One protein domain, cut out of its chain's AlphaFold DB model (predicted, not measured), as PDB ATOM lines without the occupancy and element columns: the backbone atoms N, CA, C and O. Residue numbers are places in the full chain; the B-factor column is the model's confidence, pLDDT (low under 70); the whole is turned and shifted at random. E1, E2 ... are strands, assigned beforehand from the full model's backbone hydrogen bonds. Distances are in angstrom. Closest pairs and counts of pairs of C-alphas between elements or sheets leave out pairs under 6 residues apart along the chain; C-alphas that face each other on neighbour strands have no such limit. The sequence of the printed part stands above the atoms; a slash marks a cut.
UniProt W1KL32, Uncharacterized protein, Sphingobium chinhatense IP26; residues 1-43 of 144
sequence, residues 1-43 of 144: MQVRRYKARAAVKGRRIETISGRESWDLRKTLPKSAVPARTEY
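This is residues 1 to 43 of the 144 residues of an uncharacterized protein of Sphingobium chinhatense IP26 (UniProt W1KL32). What shape do the residues make? With little regular structure, the printed part is one long, bowed hairpin: E1 and E2 pair side by side at one end, and the stretch between them runs out and folds back, with residues 21 to 27 sticking out near the far end. How is it built? The 43 residues hold two named strands, E1 then E2, in one antiparallel sheet, and no named helix; the class is all strand, with 9 residues in named elements. How large? It is extended, with a radius of gyration of the C-alphas of 15.0 A and spans of 45 by 19 by 12 A.

Where is E1? Residues 2 to 6, 13.3 A long, begin at C-alpha 2 (51.159, -61.689, 55.901). Where is E2? Residues 40 to 43, 10.1 A long, end at C-alpha 43 (45.807, -59.892, 54.650).

How do the strands stand? E1 and E2 are a hairpin, antiparallel at 169 degrees; C-alphas 5 and 41 face each other at 4.6 A. Which backbone atoms pair? N 4 and O 42, 2.9 A apart, and N 42 and O 4, 2.8 A apart, are within hydrogen-bond range.

What joins the strands? A long link of 33 residues, with no cut. What is farthest apart? The C-alphas of Met 1 and Glu 18, at 46.5 A. Is confidence low anywhere? No printed residue is under 70.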
ATOM      1  N   MET A   1      50.460 -65.567  58.341       77.44
ATOM      2  CA  MET A   1      49.540 -64.467  57.975       77.44
ATOM      3  C   MET A   1      50.377 -63.253  57.624       77.44
ATOM      4  O   MET A   1      51.049 -62.725  58.501       77.44
ATOM      5  N   GLN A   2      50.405 -62.862  56.351       85.56
ATOM      6  CA  GLN A   2      51.159 -61.689  55.901       85.56
ATOM      7  C   GLN A   2      50.227 -60.478  55.871       85.56
ATOM      8  O   GLN A   2      49.091 -60.582  55.415       85.56
ATOM      9  N   VAL A   3      50.691 -59.331  56.367       92.31
ATOM     10  CA  VAL A   3      49.909 -58.088  56.389       92.31
ATOM     11  C   VAL A   3      50.601 -57.051  55.519       92.31
ATOM     12  O   VAL A   3      51.757 -56.707  55.763       92.31
ATOM     13  N   ARG A   4      49.891 -56.516  54.524       94.50
ATOM     14  CA  ARG A   4      50.362 -55.404  53.692       94.50
ATOM     15  C   ARG A   4      49.516 -54.171  53.956       94.50
ATOM     16  O   ARG A   4      48.297 -54.204  53.824       94.50
ATOM     17  N   ARG A   5      50.165 -53.068  54.320       95.06
ATOM     18  CA  ARG A   5      49.505 -51.784  54.589       95.06
ATOM     19  C   ARG A   5      49.852 -50.791  53.493       95.06
ATOM     20  O   ARG A   5      51.023 -50.500  53.260       95.06
ATOM     21  N   TYR A   6      48.829 -50.244  52.856       95.62
ATOM     22  CA  TYR A   6      48.958 -49.257  51.795       95.62
ATOM     23  C   TYR A   6      48.463 -47.906  52.305       95.62
ATOM     24  O   TYR A   6      47.326 -47.784  52.764       95.62
ATOM     25  N   LYS A   7      49.317 -46.880  52.213       95.81
ATOM     26  CA  LYS A   7      48.926 -45.496  52.508       95.81
ATOM     27  C   LYS A   7      47.925 -44.998  51.465       95.81
ATOM     28  O   LYS A   7      47.989 -45.403  50.300       95.81
ATOM     29  N   ALA A   8      47.044 -44.092  51.883       95.25
ATOM     30  CA  ALA A   8      46.162 -43.386  50.965       95.25
ATOM     31  C   ALA A   8      46.986 -42.651  49.897       95.25
ATOM     32  O   ALA A   8      48.069 -42.130  50.178       95.25
ATOM     33  N   ARG A   9      46.469 -42.609  48.671       95.19
ATOM     34  CA  ARG A   9      47.033 -41.831  47.568       95.19
ATOM     35  C   ARG A   9      46.020 -40.776  47.154       95.19
ATOM     36  O   ARG A   9      44.873 -41.110  46.865       95.19
ATOM     37  N   ALA A  10      46.449 -39.519  47.128       94.62
ATOM     38  CA  ALA A  10      45.631 -38.429  46.616       94.62
ATOM     39  C   ALA A  10      45.333 -38.629  45.121       94.62
ATOM     40  O   ALA A  10      46.078 -39.315  44.416       94.62
ATOM     41  N   ALA A  11      44.248 -38.018  44.644       94.06
ATOM     42  CA  ALA A  11      43.954 -37.974  43.219       94.06
ATOM     43  C   ALA A  11      45.099 -37.278  42.464       94.06
ATOM     44  O   ALA A  11      45.632 -36.265  42.921       94.06
ATOM     45  N   VAL A  12      45.466 -37.814  41.302       92.56
ATOM     46  CA  VAL A  12      46.532 -37.277  40.448       92.56
ATOM     47  C   VAL A  12      45.908 -36.800  39.146       92.56
ATOM     48  O   VAL A  12      45.244 -37.570  38.450       92.56
ATOM     49  N   LYS A  13      46.123 -35.525  38.805       91.25
ATOM     50  CA  LYS A  13      45.704 -34.979  37.510       91.25
ATOM     51  C   LYS A  13      46.518 -35.632  36.391       91.25
ATOM     52  O   LYS A  13      47.720 -35.849  36.545       91.25
ATOM     53  N   GLY A  14      45.865 -35.922  35.270       90.06
ATOM     54  CA  GLY A  14      46.556 -36.357  34.059       90.06
ATOM     55  C   GLY A  14      47.519 -35.277  33.559       90.06
ATOM     56  O   GLY A  14      47.254 -34.082  33.721       90.06
ATOM     57  N   ARG A  15      48.654 -35.679  32.979       89.56
ATOM     58  CA  ARG A  15      49.605 -34.742  32.366       89.56
ATOM     59  C   ARG A  15      49.089 -34.296  31.003       89.56
ATOM     60  O   ARG A  15      48.562 -35.106  30.245       89.56
ATOM     61  N   ARG A  16      49.298 -33.023  30.658       88.44
ATOM     62  CA  ARG A  16      49.062 -32.569  29.283       88.44
ATOM     63  C   ARG A  16      50.114 -33.179  28.361       88.44
ATOM     64  O   ARG A  16      51.271 -33.328  28.771       88.44
ATOM     65  N   ILE A  17      49.713 -33.563  27.154       86.50
ATOM     66  CA  ILE A  17      50.548 -34.359  26.249       86.50
ATOM     67  C   ILE A  17      51.844 -33.636  25.877       86.50
ATOM     68  O   ILE A  17      52.908 -34.244  25.862       86.50
ATOM     69  N   GLU A  18      51.782 -32.317  25.718       88.38
ATOM     70  CA  GLU A  18      52.915 -31.446  25.409       88.38
ATOM     71  C   GLU A  18      53.973 -31.386  26.523       88.38
ATOM     72  O   GLU A  18      55.092 -30.940  26.294       88.38
ATOM     73  N   THR A  19      53.644 -31.848  27.733       88.25
ATOM     74  CA  THR A  19      54.601 -31.923  28.848       88.25
ATOM     75  C   THR A  19      55.378 -33.238  28.877       88.25
ATOM     76  O   THR A  19      56.248 -33.400  29.732       88.25
ATOM     77  N   ILE A  20      55.051 -34.200  28.007       86.19
ATOM     78  CA  ILE A  20      55.699 -35.513  27.943       86.19
ATOM     79  C   ILE A  20      56.860 -35.421  26.953       86.19
ATOM     80  O   ILE A  20      56.661 -35.185  25.765       86.19
ATOM     81  N   SER A  21      58.088 -35.597  27.445       85.38
ATOM     82  CA  SER A  21      59.274 -35.573  26.582       85.38
ATOM     83  C   SER A  21      59.287 -36.771  25.630       85.38
ATOM     84  O   SER A  21      58.960 -37.884  26.034       85.38
ATOM     85  N   GLY A  22      59.782 -36.583  24.403       82.19
ATOM     86  CA  GLY A  22      60.002 -37.677  23.445       82.19
ATOM     87  C   GLY A  22      61.049 -38.713  23.883       82.19
ATOM     88  O   GLY A  22      61.155 -39.765  23.265       82.19
ATOM     89  N   ARG A  23      61.814 -38.441  24.952       89.19
ATOM     90  CA  ARG A  23      62.716 -39.419  25.590       89.19
ATOM     91  C   ARG A  23      62.017 -40.290  26.637       89.19
ATOM     92  O   ARG A  23      62.600 -41.265  27.101       89.19
ATOM     93  N   GLU A  24      60.800 -39.937  27.050       87.62
ATOM     94  CA  GLU A  24      60.014 -40.771  27.951       87.62
ATOM     95  C   GLU A  24      59.353 -41.918  27.179       87.62
ATOM     96  O   GLU A  24      58.863 -41.733  26.068       87.62
ATOM     97  N   SER A  25      59.236 -43.093  27.807       83.06
ATOM     98  CA  SER A  25      58.390 -44.164  27.276       83.06
ATOM     99  C   SER A  25      56.957 -43.656  27.124       83.06
ATOM    100  O   SER A  25      56.356 -43.174  28.098       83.06
ATOM    101  N   TRP A  26      56.424 -43.741  25.908       81.06
ATOM    102  CA  TRP A  26      55.072 -43.290  25.623       81.06
ATOM    103  C   TRP A  26      54.049 -44.234  26.278       81.06
ATOM    104  O   TRP A  26      54.076 -45.440  26.053       81.06
ATOM    105  N   ASP A  27      53.171 -43.684  27.121       85.06
ATOM    106  CA  ASP A  27      52.063 -44.390  27.768       85.06
ATOM    107  C   ASP A  27      50.876 -43.429  27.916       85.06
ATOM    108  O   ASP A  27      50.948 -42.447  28.664       85.06
ATOM    109  N   LEU A  28      49.769 -43.738  27.235       84.19
ATOM    110  CA  LEU A  28      48.525 -42.964  27.282       84.19
ATOM    111  C   LEU A  28      48.001 -42.795  28.717       84.19
ATOM    112  O   LEU A  28      47.399 -41.783  29.054       84.19
ATOM    113  N   ARG A  29      48.289 -43.731  29.626       86.19
ATOM    114  CA  ARG A  29      47.864 -43.644  31.033       86.19
ATOM    115  C   ARG A  29      48.508 -42.480  31.789       86.19
ATOM    116  O   ARG A  29      48.056 -42.162  32.888       86.19
ATOM    117  N   LYS A  30      49.558 -41.853  31.245       85.31
ATOM    118  CA  LYS A  30      50.162 -40.634  31.804       85.31
ATOM    119  C   LYS A  30      49.282 -39.399  31.598       85.31
ATOM    120  O   LYS A  30      49.386 -38.460  32.386       85.31
ATOM    121  N   THR A  31      48.431 -39.396  30.570       88.88
ATOM    122  CA  THR A  31      47.520 -38.278  30.278       88.88
ATOM    123  C   THR A  31      46.165 -38.426  30.963       88.88
ATOM    124  O   THR A  31      45.449 -37.441  31.123       88.88
ATOM    125  N   LEU A  32      45.823 -39.629  31.433       91.69
ATOM    126  CA  LEU A  32      44.570 -39.894  32.134       91.69
ATOM    127  C   LEU A  32      44.658 -39.524  33.627       91.69
ATOM    128  O   LEU A  32      45.667 -39.824  34.277       91.69
ATOM    129  N   PRO A  33      43.613 -38.899  34.207       90.94
ATOM    130  CA  PRO A  33      43.549 -38.668  35.644       90.94
ATOM    131  C   PRO A  33      43.431 -39.993  36.406       90.94
ATOM    132  O   PRO A  33      42.813 -40.952  35.941       90.94
ATOM    133  N   LYS A  34      44.005 -40.038  37.611       92.12
ATOM    134  CA  LYS A  34      43.871 -41.165  38.542       92.12
ATOM    135  C   LYS A  34      43.102 -40.708  39.771       92.12
ATOM    136  O   LYS A  34      43.508 -39.749  40.429       92.12
ATOM    137  N   SER A  35      42.016 -41.405  40.089       93.62
ATOM    138  CA  SER A  35      41.217 -41.142  41.287       93.62
ATOM    139  C   SER A  35      42.019 -41.366  42.567       93.62
ATOM    140  O   SER A  35      43.000 -42.116  42.586       93.62
ATOM    141  N   ALA A  36      41.587 -40.717  43.650       94.75
ATOM    142  CA  ALA A  36      42.142 -40.970  44.970       94.75
ATOM    143  C   ALA A  36      41.915 -42.436  45.366       94.75
ATOM    144  O   ALA A  36      40.862 -43.012  45.095       94.75
ATOM    145  N   VAL A  37      42.911 -43.031  46.019       94.81
ATOM    146  CA  VAL A  37      42.842 -44.400  46.534       94.81
ATOM    147  C   VAL A  37      42.905 -44.327  48.058       94.81
ATOM    148  O   VAL A  37      43.902 -43.818  48.582       94.81
ATOM    149  N   PRO A  38      41.886 -44.811  48.791       94.94
ATOM    150  CA  PRO A  38      41.916 -44.807  50.247       94.94
ATOM    151  C   PRO A  38      43.022 -45.723  50.779       94.94
ATOM    152  O   PRO A  38      43.494 -46.638  50.094       94.94
ATOM    153  N   ALA A  39      43.439 -45.476  52.021       95.81
ATOM    154  CA  ALA A  39      44.325 -46.396  52.717       95.81
ATOM    155  C   ALA A  39      43.636 -47.758  52.849       95.81
ATOM    156  O   ALA A  39      42.437 -47.832  53.116       95.81
ATOM    157  N   ARG A  40      44.394 -48.838  52.666       94.50
ATOM    158  CA  ARG A  40      43.865 -50.197  52.799       94.50
ATOM    159  C   ARG A  40      44.887 -51.125  53.428       94.50
ATOM    160  O   ARG A  40      46.095 -50.930  53.283       94.50
ATOM    161  N   THR A  41      44.378 -52.141  54.108       95.62
ATOM    162  CA  THR A  41      45.179 -53.236  54.650       95.62
ATOM    163  C   THR A  41      44.736 -54.518  53.976       95.62
ATOM    164  O   THR A  41      43.547 -54.820  53.949       95.62
ATOM    165  N   GLU A  42      45.692 -55.245  53.420       93.38
ATOM    166  CA  GLU A  42      45.480 -56.557  52.827       93.38
ATOM    167  C   GLU A  42      46.096 -57.619  53.738       93.38
ATOM    168  O   GLU A  42      47.161 -57.409  54.329       93.38
ATOM    169  N   TYR A  43      45.407 -58.750  53.843       91.56
ATOM    170  CA  TYR A  43      45.807 -59.892  54.650       91.56
ATOM    171  C   TYR A  43      45.918 -61.115  53.752       91.56
ATOM    172  O   TYR A  43      44.953 -61.455  53.071       91.56
TER     173      TYR A  43